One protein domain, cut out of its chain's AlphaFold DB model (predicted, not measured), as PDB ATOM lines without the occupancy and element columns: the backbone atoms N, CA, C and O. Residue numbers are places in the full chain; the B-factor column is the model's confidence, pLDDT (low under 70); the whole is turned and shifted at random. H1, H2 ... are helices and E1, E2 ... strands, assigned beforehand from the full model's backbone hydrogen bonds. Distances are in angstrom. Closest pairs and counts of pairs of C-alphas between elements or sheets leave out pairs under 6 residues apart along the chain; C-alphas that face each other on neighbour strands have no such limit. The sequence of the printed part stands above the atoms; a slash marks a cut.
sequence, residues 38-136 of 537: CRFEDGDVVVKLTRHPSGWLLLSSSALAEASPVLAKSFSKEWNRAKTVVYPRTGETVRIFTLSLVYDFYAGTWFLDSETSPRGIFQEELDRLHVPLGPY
ATOM      1  N   CYS A  38      18.269 -39.143  19.891       49.56
ATOM      2  CA  CYS A  38      17.189 -38.905  18.932       49.56
ATOM      3  C   CYS A  38      15.875 -38.658  19.681       49.56
ATOM      4  O   CYS A  38      15.267 -39.595  20.203       49.56
ATOM      5  N   ARG A  39      15.440 -37.401  19.749       64.25
ATOM      6  CA  ARG A  39      14.117 -37.041  20.259       64.25
ATOM      7  C   ARG A  39      13.085 -37.169  19.141       64.25
ATOM      8  O   ARG A  39      13.428 -37.152  17.962       64.25
ATOM      9  N   PHE A  40      11.806 -37.288  19.497       62.47
ATOM     10  CA  PHE A  40      10.724 -37.311  18.504       62.47
ATOM     11  C   PHE A  40      10.738 -36.039  17.642       62.47
ATOM     12  O   PHE A  40      10.477 -36.084  16.443       62.47
ATOM     13  N   GLU A  41      11.104 -34.912  18.250       70.50
ATOM     14  CA  GLU A  41      11.253 -33.617  17.596       70.50
ATOM     15  C   GLU A  41      12.389 -33.578  16.560       70.50
ATOM     16  O   GLU A  41      12.359 -32.725  15.676       70.50
ATOM     17  N   ASP A  42      13.341 -34.513  16.629       76.19
ATOM     18  CA  ASP A  42      14.450 -34.638  15.674       76.19
ATOM     19  C   ASP A  42      14.084 -35.514  14.462       76.19
ATOM     20  O   ASP A  42      14.915 -35.767  13.584       76.19
ATOM     21  N   GLY A  43      12.848 -36.021  14.422       83.94
ATOM     22  CA  GLY A  43      12.335 -36.807  13.316       83.94
ATOM     23  C   GLY A  43      12.050 -35.938  12.090       83.94
ATOM     24  O   GLY A  43      11.172 -35.077  12.096       83.94
ATOM     25  N   ASP A  44      12.785 -36.194  11.016       87.38
ATOM     26  CA  ASP A  44      12.745 -35.470   9.743       87.38
ATOM     27  C   ASP A  44      12.344 -36.376   8.563       87.38
ATOM     28  O   ASP A  44      12.289 -35.926   7.417       87.38
ATOM     29  N   VAL A  45      12.007 -37.642   8.825       87.06
ATOM     30  CA  VAL A  45      11.486 -38.597   7.838       87.06
ATOM     31  C   VAL A  45      10.154 -39.163   8.311       87.06
ATOM     32  O   VAL A  45      10.077 -39.840   9.332       87.06
ATOM     33  N   VAL A  46       9.096 -38.929   7.539       88.75
ATOM     34  CA  VAL A  46       7.799 -39.588   7.711       88.75
ATOM     35  C   VAL A  46       7.786 -40.861   6.877       88.75
ATOM     36  O   VAL A  46       7.949 -40.793   5.662       88.75
ATOM     37  N   VAL A  47       7.566 -42.010   7.508       86.81
ATOM     38  CA  VAL A  47       7.374 -43.296   6.833       86.81
ATOM     39  C   VAL A  47       5.902 -43.680   6.922       86.81
ATOM     40  O   VAL A  47       5.403 -44.006   7.997       86.81
ATOM     41  N   LYS A  48       5.192 -43.618   5.797       88.06
ATOM     42  CA  LYS A  48       3.788 -44.006   5.678       88.06
ATOM     43  C   LYS A  48       3.706 -45.500   5.414       88.06
ATOM     44  O   LYS A  48       3.943 -45.941   4.295       88.06
ATOM     45  N   LEU A  49       3.378 -46.273   6.439       79.31
ATOM     46  CA  LEU A  49       3.176 -47.715   6.284       79.31
ATOM     47  C   LEU A  49       1.773 -48.037   5.780       79.31
ATOM     48  O   LEU A  49       1.556 -49.070   5.168       79.31
ATOM     49  N   THR A  50       0.820 -47.144   6.049       76.62
ATOM     50  CA  THR A  50      -0.578 -47.294   5.654       76.62
ATOM     51  C   THR A  50      -1.107 -45.964   5.115       76.62
ATOM     52  O   THR A  50      -0.501 -44.898   5.295       76.62
ATOM     53  N   ARG A  51      -2.277 -45.991   4.469       75.75
ATOM     54  CA  ARG A  51      -2.962 -44.764   4.024       75.75
ATOM     55  C   ARG A  51      -3.426 -43.893   5.198       75.75
ATOM     56  O   ARG A  51      -3.606 -42.688   5.020       75.75
ATOM     57  N   HIS A  52      -3.615 -44.480   6.381       75.31
ATOM     58  CA  HIS A  52      -4.118 -43.779   7.556       75.31
ATOM     59  C   HIS A  52      -2.964 -43.179   8.388       75.31
ATOM     60  O   HIS A  52      -1.985 -43.877   8.653       75.31
ATOM     61  N   PRO A  53      -3.060 -41.920   8.868       75.94
ATOM     62  CA  PRO A  53      -1.977 -41.267   9.610       75.94
ATOM     63  C   PRO A  53      -1.526 -41.975  10.894       75.94
ATOM     64  O   PRO A  53      -0.399 -41.770  11.328       75.94
ATOM     65  N   SER A  54      -2.377 -42.809  11.503       69.12
ATOM     66  CA  SER A  54      -2.005 -43.606  12.684       69.12
ATOM     67  C   SER A  54      -0.936 -44.660  12.385       69.12
ATOM     68  O   SER A  54      -0.195 -45.041  13.283       69.12
ATOM     69  N   GLY A  55      -0.821 -45.103  11.129       71.62
ATOM     70  CA  GLY A  55       0.225 -46.022  10.686       71.62
ATOM     71  C   GLY A  55       1.516 -45.322  10.262       71.62
ATOM     72  O   GLY A  55       2.412 -45.972   9.725       71.62
ATOM     73  N   TRP A  56       1.618 -44.000  10.422       85.88
ATOM     74  CA  TRP A  56       2.794 -43.248   9.996       85.88
ATOM     75  C   TRP A  56       3.817 -43.183  11.120       85.88
ATOM     76  O   TRP A  56       3.494 -42.890  12.269       85.88
ATOM     77  N   LEU A  57       5.076 -43.412  10.772       82.44
ATOM     78  CA  LEU A  57       6.193 -43.227  11.682       82.44
ATOM     79  C   LEU A  57       6.910 -41.923  11.389       82.44
ATOM     80  O   LEU A  57       7.103 -41.569  10.229       82.44
ATOM     81  N   LEU A  58       7.366 -41.253  12.441       84.19
ATOM     82  CA  LEU A  58       8.302 -40.144  12.335       84.19
ATOM     83  C   LEU A  58       9.664 -40.616  12.851       84.19
ATOM     84  O   LEU A  58       9.808 -40.946  14.026       84.19
ATOM     85  N   LEU A  59      10.641 -40.694  11.953       86.38
ATOM     86  CA  LEU A  59      11.974 -41.238  12.195       86.38
ATOM     87  C   LEU A  59      13.044 -40.202  11.840       86.38
ATOM     88  O   LEU A  59      12.806 -39.293  11.046       86.38
ATOM     89  N   SER A  60      14.242 -40.363  12.402       86.75
ATOM     90  CA  SER A  60      15.401 -39.550  12.022       86.75
ATOM     91  C   SER A  60      16.098 -40.130  10.788       86.75
ATOM     92  O   SER A  60      16.442 -41.315  10.752       86.75
ATOM     93  N   SER A  61      16.374 -39.282   9.802       85.88
ATOM     94  CA  SER A  61      17.139 -39.571   8.590       85.88
ATOM     95  C   SER A  61      18.535 -40.080   8.925       85.88
ATOM     96  O   SER A  61      19.028 -40.988   8.262       85.88
ATOM     97  N   SER A  62      19.147 -39.557   9.992       81.06
ATOM     98  CA  SER A  62      20.461 -39.987  10.472       81.06
ATOM     99  C   SER A  62      20.443 -41.440  10.959       81.06
ATOM    100  O   SER A  62      21.286 -42.237  10.547       81.06
ATOM    101  N   ALA A  63      19.427 -41.811  11.742       78.06
ATOM    102  CA  ALA A  63      19.235 -43.176  12.221       78.06
ATOM    103  C   ALA A  63      18.918 -44.138  11.064       78.06
ATOM    104  O   ALA A  63      19.474 -45.234  10.993       78.06
ATOM    105  N   LEU A  64      18.073 -43.715  10.117       79.38
ATOM    106  CA  LEU A  64      17.753 -44.501   8.923       79.38
ATOM    107  C   LEU A  64      18.964 -44.678   7.990       79.38
ATOM    108  O   LEU A  64      19.159 -45.761   7.436       79.38
ATOM    109  N   ALA A  65      19.791 -43.644   7.828       80.81
ATOM    110  CA  ALA A  65      21.023 -43.695   7.045       80.81
ATOM    111  C   ALA A  65      22.057 -44.642   7.668       80.81
ATOM    112  O   ALA A  65      22.715 -45.397   6.955       80.81
ATOM    113  N   GLU A  66      22.189 -44.634   8.994       76.25
ATOM    114  CA  GLU A  66      23.079 -45.557   9.701       76.25
ATOM    115  C   GLU A  66      22.586 -47.009   9.600       76.25
ATOM    116  O   GLU A  66      23.389 -47.926   9.420       76.25
ATOM    117  N   ALA A  67      21.266 -47.223   9.636       69.88
ATOM    118  CA  ALA A  67      20.661 -48.547   9.497       69.88
ATOM    119  C   ALA A  67      20.747 -49.120   8.068       69.88
ATOM    120  O   ALA A  67      20.769 -50.341   7.898       69.88
ATOM    121  N   SER A  68      20.791 -48.269   7.034       77.38
ATOM    122  CA  SER A  68      20.784 -48.699   5.631       77.38
ATOM    123  C   SER A  68      21.657 -47.814   4.729       77.38
ATOM    124  O   SER A  68      21.317 -46.651   4.484       77.38
ATOM    125  N   PRO A  69      22.723 -48.369   4.113       74.62
ATOM    126  CA  PRO A  69      23.551 -47.649   3.142       74.62
ATOM    127  C   PRO A  69      22.772 -47.125   1.927       74.62
ATOM    128  O   PRO A  69      23.138 -46.097   1.354       74.62
ATOM    129  N   VAL A  70      21.695 -47.817   1.535       74.75
ATOM    130  CA  VAL A  70      20.810 -47.394   0.439       74.75
ATOM    131  C   VAL A  70      20.104 -46.100   0.825       74.75
ATOM    132  O   VAL A  70      20.197 -45.113   0.098       74.75
ATOM    133  N   LEU A  71      19.499 -46.057   2.017       77.50
ATOM    134  CA  LEU A  71      18.833 -44.856   2.522       77.50
ATOM    135  C   LEU A  71      19.822 -43.706   2.729       77.50
ATOM    136  O   LEU A  71      19.531 -42.584   2.322       77.50
ATOM    137  N   ALA A  72      21.022 -43.977   3.253       80.62
ATOM    138  CA  ALA A  72      22.078 -42.969   3.383       80.62
ATOM    139  C   ALA A  72      22.396 -42.290   2.040       80.62
ATOM    140  O   ALA A  72      22.483 -41.061   1.942       80.62
ATOM    141  N   LYS A  73      22.528 -43.092   0.979       79.25
ATOM    142  CA  LYS A  73      22.785 -42.605  -0.377       79.25
ATOM    143  C   LYS A  73      21.582 -41.854  -0.949       79.25
ATOM    144  O   LYS A  73      21.784 -40.812  -1.576       79.25
ATOM    145  N   SER A  74      20.362 -42.328  -0.718       78.06
ATOM    146  CA  SER A  74      19.137 -41.679  -1.201       78.06
ATOM    147  C   SER A  74      18.914 -40.327  -0.533       78.06
ATOM    148  O   SER A  74      18.730 -39.330  -1.233       78.06
ATOM    149  N   PHE A  75      19.069 -40.234   0.791       81.56
ATOM    150  CA  PHE A  75      18.974 -38.959   1.504       81.56
ATOM    151  C   PHE A  75      20.025 -37.960   1.018       81.56
ATOM    152  O   PHE A  75      19.691 -36.803   0.792       81.56
ATOM    153  N   SER A  76      21.258 -38.393   0.731       79.00
ATOM    154  CA  SER A  76      22.293 -37.491   0.195       79.00
ATOM    155  C   SER A  76      21.929 -36.838  -1.152       79.00
ATOM    156  O   SER A  76      22.420 -35.751  -1.461       79.00
ATOM    157  N   LYS A  77      21.059 -37.469  -1.953       75.06
ATOM    158  CA  LYS A  77      20.668 -37.000  -3.294       75.06
ATOM    159  C   LYS A  77      19.312 -36.305  -3.316       75.06
ATOM    160  O   LYS A  77      19.145 -35.305  -4.013       75.06
ATOM    161  N   GLU A  78      18.347 -36.830  -2.568       71.88
ATOM    162  CA  GLU A  78      16.943 -36.426  -2.648       71.88
ATOM    163  C   GLU A  78      16.537 -35.385  -1.599       71.88
ATOM    164  O   GLU A  78      15.452 -34.820  -1.706       71.88
ATOM    165  N   TRP A  79      17.410 -35.020  -0.649       73.62
ATOM    166  CA  TRP A  79      17.083 -34.021   0.386       73.62
ATOM    167  C   TRP A  79      16.671 -32.646  -0.156       73.62
ATOM    168  O   TRP A  79      16.032 -31.845   0.529       73.62
ATOM    169  N   ASN A  80      17.042 -32.344  -1.399       72.62
ATOM    170  CA  ASN A  80      16.637 -31.115  -2.079       72.62
ATOM    171  C   ASN A  80      15.168 -31.126  -2.525       72.62
ATOM    172  O   ASN A  80      14.630 -30.065  -2.829       72.62
ATOM    173  N   ARG A  81      14.524 -32.298  -2.552       74.94
ATOM    174  CA  ARG A  81      13.098 -32.482  -2.857       74.94
ATOM    175  C   ARG A  81      12.229 -32.632  -1.606       74.94
ATOM    176  O   ARG A  81      11.009 -32.648  -1.730       74.94
ATOM    177  N   ALA A  82      12.842 -32.716  -0.421       81.06
ATOM    178  CA  ALA A  82      12.131 -32.796   0.850       81.06
ATOM    179  C   ALA A  82      11.165 -31.611   1.013       81.06
ATOM    180  O   ALA A  82      11.494 -30.467   0.682       81.06
ATOM    181  N   LYS A  83       9.973 -31.878   1.550       83.88
ATOM    182  CA  LYS A  83       8.971 -30.842   1.783       83.88
ATOM    183  C   LYS A  83       9.368 -30.031   3.004       83.88
ATOM    184  O   LYS A  83       9.579 -30.565   4.085       83.88
ATOM    185  N   THR A  84       9.426 -28.721   2.851       85.12
ATOM    186  CA  THR A  84       9.719 -27.829   3.968       85.12
ATOM    187  C   THR A  84       8.456 -27.576   4.792       85.12
ATOM    188  O   THR A  84       7.429 -27.170   4.245       85.12
ATOM    189  N   VAL A  85       8.528 -27.796   6.103       82.75
ATOM    190  CA  VAL A  85       7.444 -27.562   7.063       82.75
ATOM    191  C   VAL A  85       7.957 -26.651   8.173       82.75
ATOM    192  O   VAL A  85       9.073 -26.805   8.657       82.75
ATOM    193  N   VAL A  86       7.148 -25.672   8.570       81.69
ATOM    194  CA  VAL A  86       7.462 -24.815   9.718       81.69
ATOM    195  C   VAL A  86       6.902 -25.482  10.964       81.69
ATOM    196  O   VAL A  86       5.693 -25.704  11.054       81.69
ATOM    197  N   TYR A  87       7.771 -25.822  11.911       73.06
ATOM    198  CA  TYR A  87       7.371 -26.459  13.153       73.06
ATOM    199  C   TYR A  87       6.561 -25.463  14.000       73.06
ATOM    200  O   TYR A  87       7.091 -24.409  14.365       73.06
ATOM    201  N   PRO A  88       5.289 -25.747  14.340       64.75
ATOM    202  CA  PRO A  88       4.398 -24.742  14.928       64.75
ATOM    203  C   PRO A  88       4.874 -24.188  16.273       64.75
ATOM    204  O   PRO A  88       4.569 -23.049  16.615       64.75
ATOM    205  N   ARG A  89       5.599 -24.999  17.053       69.12
ATOM    206  CA  ARG A  89       5.997 -24.658  18.425       69.12
ATOM    207  C   ARG A  89       7.291 -23.846  18.491       69.12
ATOM    208  O   ARG A  89       7.400 -22.976  19.347       69.12
ATOM    209  N   THR A  90       8.260 -24.141  17.626       78.25
ATOM    210  CA  THR A  90       9.572 -23.465  17.612       78.25
ATOM    211  C   THR A  90       9.653 -22.381  16.540       78.25
ATOM    212  O   THR A  90      10.503 -21.502  16.625       78.25
ATOM    213  N   GLY A  91       8.772 -22.421  15.533       82.44
ATOM    214  CA  GLY A  91       8.864 -21.581  14.339       82.44
ATOM    215  C   GLY A  91      10.013 -21.979  13.409       82.44
ATOM    216  O   GLY A  91      10.234 -21.320  12.392       82.44
ATOM    217  N   GLU A  92      10.750 -23.043  13.734       82.38
ATOM    218  CA  GLU A  92      11.875 -23.492  12.930       82.38
ATOM    219  C   GLU A  92      11.393 -24.164  11.655       82.38
ATOM    220  O   GLU A  92      10.361 -24.830  11.598       82.38
ATOM    221  N   THR A  93      12.160 -23.957  10.596       81.38
ATOM    222  CA  THR A  93      11.874 -24.532   9.293       81.38
ATOM    223  C   THR A  93      12.600 -25.863   9.180       81.38
ATOM    224  O   THR A  93      13.825 -25.889   9.083       81.38
ATOM    225  N   VAL A  94      11.844 -26.956   9.183       82.75
ATOM    226  CA  VAL A  94      12.364 -28.322   9.097       82.75
ATOM    227  C   VAL A  94      12.046 -28.888   7.717       82.75
ATOM    228  O   VAL A  94      10.978 -28.645   7.154       82.75
ATOM    229  N   ARG A  95      12.986 -29.626   7.130       84.19
ATOM    230  CA  ARG A  95      12.722 -30.400   5.913       84.19
ATOM    231  C   ARG A  95      12.220 -31.771   6.324       84.19
ATOM    232  O   ARG A  95      12.916 -32.466   7.046       84.19
ATOM    233  N   ILE A  96      11.033 -32.134   5.857       87.38
ATOM    234  CA  ILE A  96      10.437 -33.444   6.073       87.38
ATOM    235  C   ILE A  96      10.537 -34.234   4.774       87.38
ATOM    236  O   ILE A  96      10.035 -33.818   3.723       87.38
ATOM    237  N   PHE A  97      11.190 -35.382   4.854       87.31
ATOM    238  CA  PHE A  97      11.196 -36.379   3.799       87.31
ATOM    239  C   PHE A  97      10.032 -37.344   4.006       87.31
ATOM    240  O   PHE A  97       9.680 -37.652   5.141       87.31
ATOM    241  N   THR A  98       9.408 -37.818   2.933       87.19
ATOM    242  CA  THR A  98       8.286 -38.755   3.039       87.19
ATOM    243  C   THR A  98       8.587 -40.002   2.234       87.19
ATOM    244  O   THR A  98       8.807 -39.926   1.025       87.19
ATOM    245  N   LEU A  99       8.608 -41.129   2.935       86.94
ATOM    246  CA  LEU A  99       8.677 -42.467   2.375       86.94
ATOM    247  C   LEU A  99       7.303 -43.114   2.522       86.94
ATOM    248  O   LEU A  99       6.680 -42.988   3.572       86.94
ATOM    249  N   SER A 100       6.851 -43.819   1.502       85.50
ATOM    250  CA  SER A 100       5.620 -44.596   1.504       85.50
ATOM    251  C   SER A 100       5.965 -46.051   1.268       85.50
ATOM    252  O   SER A 100       6.787 -46.370   0.416       85.50
ATOM    253  N   LEU A 101       5.370 -46.934   2.053       81.50
ATOM    254  CA  LEU A 101       5.480 -48.362   1.839       81.50
ATOM    255  C   LEU A 101       4.659 -48.723   0.595       81.50
ATOM    256  O   LEU A 101       3.473 -48.408   0.519       81.50
ATOM    257  N   VAL A 102       5.312 -49.323  -0.394       77.88
ATOM    258  CA  VAL A 102       4.711 -49.722  -1.667       77.88
ATOM    259  C   VAL A 102       4.932 -51.216  -1.853       77.88
ATOM    260  O   VAL A 102       6.033 -51.719  -1.616       77.88
ATOM    261  N   TYR A 103       3.878 -51.919  -2.261       70.62
ATOM    262  CA  TYR A 103       3.966 -53.309  -2.683       70.62
ATOM    263  C   TYR A 103       4.255 -53.376  -4.177       70.62
ATOM    264  O   TYR A 103       3.492 -52.836  -4.982       70.62
ATOM    265  N   ASP A 104       5.341 -54.044  -4.549       72.38
ATOM    266  CA  ASP A 104       5.539 -54.489  -5.920       72.38
ATOM    267  C   ASP A 104       4.788 -55.807  -6.109       72.38
ATOM    268  O   ASP A 104       5.226 -56.858  -5.633       72.38
ATOM    269  N   PHE A 105       3.665 -55.753  -6.825       55.38
ATOM    270  CA  PHE A 105       2.890 -56.945  -7.165       55.38
ATOM    271  C   PHE A 105       3.684 -57.949  -8.006       55.38
ATOM    272  O   PHE A 105       3.467 -59.148  -7.865       55.38
ATOM    273  N   TYR A 106       4.595 -57.487  -8.867       53.53
ATOM    274  CA  TYR A 106       5.350 -58.365  -9.761       53.53
ATOM    275  C   TYR A 106       6.500 -59.055  -9.039       53.53
ATOM    276  O   TYR A 106       6.751 -60.233  -9.268       53.53
ATOM    277  N   ALA A 107       7.180 -58.337  -8.147       57.75
ATOM    278  CA  ALA A 107       8.261 -58.910  -7.355       57.75
ATOM    279  C   ALA A 107       7.770 -59.603  -6.071       57.75
ATOM    280  O   ALA A 107       8.578 -60.203  -5.365       57.75
ATOM    281  N   GLY A 108       6.483 -59.483  -5.723       56.09
ATOM    282  CA  GLY A 108       5.924 -60.000  -4.472       56.09
ATOM    283  C   GLY A 108       6.612 -59.418  -3.231       56.09
ATOM    284  O   GLY A 108       6.789 -60.110  -2.226       56.09
ATOM    285  N   THR A 109       7.098 -58.174  -3.312       57.31
ATOM    286  CA  THR A 109       7.946 -57.570  -2.276       57.31
ATOM    287  C   THR A 109       7.527 -56.153  -1.917       57.31
ATOM    288  O   THR A 109       7.033 -55.382  -2.731       57.31
ATOM    289  N   TRP A 110       7.758 -55.804  -0.654       69.38
ATOM    290  CA  TRP A 110       7.531 -54.469  -0.117       69.38
ATOM    291  C   TRP A 110       8.799 -53.623  -0.192       69.38
ATOM    292  O   TRP A 110       9.878 -54.069   0.206       69.38
ATOM    293  N   PHE A 111       8.669 -52.371  -0.616       74.62
ATOM    294  CA  PHE A 111       9.764 -51.406  -0.635       74.62
ATOM    295  C   PHE A 111       9.302 -50.023  -0.164       74.62
ATOM    296  O   PHE A 111       8.113 -49.716  -0.127       74.62
ATOM    297  N   LEU A 112      10.251 -49.188   0.266       76.50
ATOM    298  CA  LEU A 112       9.969 -47.825   0.723       76.50
ATOM    299  C   LEU A 112      10.215 -46.841  -0.406       76.50
ATOM    300  O   LEU A 112      11.364 -46.558  -0.729       76.50
ATOM    301  N   ASP A 113       9.162 -46.271  -0.964       80.56
ATOM    302  CA  ASP A 113       9.294 -45.327  -2.054       80.56
ATOM    303  C   ASP A 113       9.198 -43.863  -1.618       80.56
ATOM    304  O   ASP A 113       8.468 -43.536  -0.687       80.56
ATOM    305  N   SER A 114       9.916 -42.948  -2.275       79.94
ATOM    306  CA  SER A 114       9.759 -41.515  -2.002       79.94
ATOM    307  C   SER A 114       8.612 -40.947  -2.822       79.94
ATOM    308  O   SER A 114       8.639 -40.971  -4.049       79.94
ATOM    309  N   GLU A 115       7.630 -40.339  -2.150       72.38
ATOM    310  CA  GLU A 115       6.498 -39.683  -2.835       72.38
ATOM    311  C   GLU A 115       6.949 -38.533  -3.749       72.38
ATOM    312  O   GLU A 115       6.203 -38.055  -4.602       72.38
ATOM    313  N   THR A 116       8.177 -38.052  -3.550       59.41
ATOM    314  CA  THR A 116       8.767 -36.945  -4.306       59.41
ATOM    315  C   THR A 116       9.583 -37.393  -5.517       59.41
ATOM    316  O   THR A 116      10.044 -36.544  -6.289       59.41
ATOM    317  N   SER A 117       9.788 -38.699  -5.704       51.38
ATOM    318  CA  SER A 117      10.473 -39.232  -6.874       51.38
ATOM    319  C   SER A 117       9.443 -39.660  -7.925       51.38
ATOM    320  O   SER A 117       8.669 -40.574  -7.678       51.38
ATOM    321  N   PRO A 118       9.433 -39.059  -9.130       43.31
ATOM    322  CA  PRO A 118       8.507 -39.450 -10.199       43.31
ATOM    323  C   PRO A 118       8.765 -40.859 -10.759       43.31
ATOM    324  O   PRO A 118       7.995 -41.323 -11.595       43.31
ATOM    325  N   ARG A 119       9.856 -41.513 -10.343       48.66
ATOM    326  CA  ARG A 119      10.142 -42.920 -10.645       48.66
ATOM    327  C   ARG A 119      10.193 -43.794  -9.402       48.66
ATOM    328  O   ARG A 119      10.010 -44.984  -9.532       48.66
ATOM    329  N   GLY A 120      10.409 -43.207  -8.238       52.72
ATOM    330  CA  GLY A 120      10.653 -43.923  -7.006       52.72
ATOM    331  C   GLY A 120      12.132 -44.226  -6.736       52.72
ATOM    332  O   GLY A 120      12.916 -44.400  -7.669       52.72
ATOM    333  N   ILE A 121      12.548 -44.237  -5.462       53.09
ATOM    334  CA  ILE A 121      13.951 -44.462  -5.037       53.09
ATOM    335  C   ILE A 121      14.439 -45.838  -5.500       53.09
ATOM    336  O   ILE A 121      15.588 -45.986  -5.919       53.09
ATOM    337  N   PHE A 122      13.564 -46.839  -5.412       50.47
ATOM    338  CA  PHE A 122      13.903 -48.232  -5.691       50.47
ATOM    339  C   PHE A 122      13.727 -48.603  -7.161       50.47
ATOM    340  O   PHE A 122      14.509 -49.406  -7.662       50.47
ATOM    341  N   GLN A 123      12.810 -47.958  -7.887       49.12
ATOM    342  CA  GLN A 123      12.643 -48.196  -9.320       49.12
ATOM    343  C   GLN A 123      13.888 -47.793 -10.117       49.12
ATOM    344  O   GLN A 123      14.263 -48.492 -11.041       49.12
ATOM    345  N   GLU A 124      14.594 -46.714  -9.752       52.53
ATOM    346  CA  GLU A 124      15.855 -46.366 -10.431       52.53
ATOM    347  C   GLU A 124      16.978 -47.390 -10.184       52.53
ATOM    348  O   GLU A 124      17.880 -47.522 -11.015       52.53
ATOM    349  N   GLU A 125      16.969 -48.091  -9.045       51.19
ATOM    350  CA  GLU A 125      17.893 -49.202  -8.795       51.19
ATOM    351  C   GLU A 125      17.450 -50.487  -9.504       51.19
ATOM    352  O   GLU A 125      18.309 -51.167 -10.064       51.19
ATOM    353  N   LEU A 126      16.145 -50.766  -9.556       45.16
ATOM    354  CA  LEU A 126      15.553 -51.879 -10.306       45.16
ATOM    355  C   LEU A 126      15.769 -51.722 -11.820       45.16
ATOM    356  O   LEU A 126      16.271 -52.634 -12.471       45.16
ATOM    357  N   ASP A 127      15.525 -50.533 -12.376       50.09
ATOM    358  CA  ASP A 127      15.731 -50.211 -13.794       50.09
ATOM    359  C   ASP A 127      17.210 -50.350 -14.200       50.09
ATOM    360  O   ASP A 127      17.536 -50.740 -15.324       50.09
ATOM    361  N   ARG A 128      18.146 -50.046 -13.286       51.66
ATOM    362  CA  ARG A 128      19.586 -50.226 -13.539       51.66
ATOM    363  C   ARG A 128      19.986 -51.686 -13.663       51.66
ATOM    364  O   ARG A 128      20.963 -51.957 -14.361       51.66
ATOM    365  N   LEU A 129      19.247 -52.596 -13.034       47.06
ATOM    366  CA  LEU A 129      19.512 -54.030 -13.092       47.06
ATOM    367  C   LEU A 129      19.082 -54.668 -14.430       47.06
ATOM    368  O   LEU A 129      19.355 -55.843 -14.622       47.06
ATOM    369  N   HIS A 130      18.509 -53.913 -15.388       40.44
ATOM    370  CA  HIS A 130      18.133 -54.409 -16.730       40.44
ATOM    371  C   HIS A 130      17.316 -55.710 -16.688       40.44
ATOM    372  O   HIS A 130      17.550 -56.630 -17.468       40.44
ATOM    373  N   VAL A 131      16.346 -55.785 -15.783       41.19
ATOM    374  CA  VAL A 131      15.504 -56.968 -15.618       41.19
ATOM    375  C   VAL A 131      14.284 -56.827 -16.545       41.19
ATOM    376  O   VAL A 131      13.463 -55.933 -16.329       41.19
ATOM    377  N   PRO A 132      14.165 -57.610 -17.637       40.12
ATOM    378  CA  PRO A 132      12.986 -57.561 -18.492       40.12
ATOM    379  C   PRO A 132      11.775 -58.103 -17.726       40.12
ATOM    380  O   PRO A 132      11.789 -59.238 -17.273       40.12
ATOM    381  N   LEU A 133      10.716 -57.296 -17.619       38.44
ATOM    382  CA  LEU A 133       9.431 -57.652 -17.001       38.44
ATOM    383  C   LEU A 133       8.700 -58.729 -17.834       38.44
ATOM    384  O   LEU A 133       7.775 -58.425 -18.588       38.44
ATOM    385  N   GLY A 134       9.162 -59.976 -17.761       37.59
ATOM    386  CA  GLY A 134       8.444 -61.173 -18.206       37.59
ATOM    387  C   GLY A 134       7.784 -61.891 -17.020       37.59
ATOM    388  O   GLY A 134       8.105 -61.578 -15.878       37.59
ATOM    389  N   PRO A 135       6.843 -62.824 -17.253       40.22
ATOM    390  CA  PRO A 135       6.243 -63.616 -16.180       40.22
ATOM    391  C   PRO A 135       7.310 -64.521 -15.542       40.22
ATOM    392  O   PRO A 135       7.892 -65.371 -16.215       40.22
ATOM    393  N   TYR A 136       7.588 -64.280 -14.262       52.97
ATOM    394  CA  TYR A 136       8.560 -65.003 -13.446       52.97
ATOM    395  C   TYR A 136       7.872 -66.153 -12.724       52.97
ATOM    396  O   TYR A 136       7.309 -65.933 -11.656       52.97
TER     397      TYR A 136
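What this domain is: This is residues 38 to 136 of the 537 residues of an uncharacterized protein of Zasmidium cellare ATCC 36951 (UniProt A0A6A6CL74). A strongly twisted sheet of five strands is built along one long strand, E4: E3 pairs with its first part and E5 with its last on one side, and the hairpin E1 and E2 adds on the other side, through E1. A helical hairpin, H1 and H2, only grazes this sheet, and the short helix H3 comes near the end of the printed part. The 99 printed residues hold, in chain order, E1 E2 H1 H2 E3 E4 E5 H3; the branched sheet is mixed, and so is the class, helices and strands. The whole is only just compact, close to loose, with a radius of gyration of the C-alphas of 15.0 A, and elongated, spanning 52 by 28 by 24 A.

How they stand to each other: E4, residues 93 to 104, and E1, residues 45 to 48, are parallel, with N 48 and O 99 2.7 A apart. E2, residues 56 to 59, forms an antiparallel hairpin with E1, with N 47 and O 57 at 2.8 A. E3, residues 83 to 86, E4 and E5, residues 109 to 114, form a meander, each strand the antiparallel neighbour of the one before; N 85 and O 94 are 2.8 A apart, N 100 and O 113 2.7 A. H1, residues 61 to 67, and H2, residues 69 to 78, touch at a shallow tilt of 25 degrees, opposite ways, their closest C-alphas, of Ala 65 and Ala 72, 3.9 A apart. H3, residues 123 to 128, is not on the sheet and is apart from H1 and H2. In H1, H2 and H3 every O i to N i+4 pair is within hydrogen-bond range.

Where its parts are: E1 begins at C-alpha 45, (11.486, -38.597, 7.838). E4 measures 34.2 A, E5 16.2 A and H2 14.3 A. H3 ends at C-alpha 128, (19.586, -50.226, -13.539).

The domain as a whole: The C-alphas farthest apart, of Thr 90 and Pro 135, are 52.6 A apart. The printed part has no cut, and no link is long. Mean pLDDT of the printed part is 70.7; residues 116 to 136 are among those under 70.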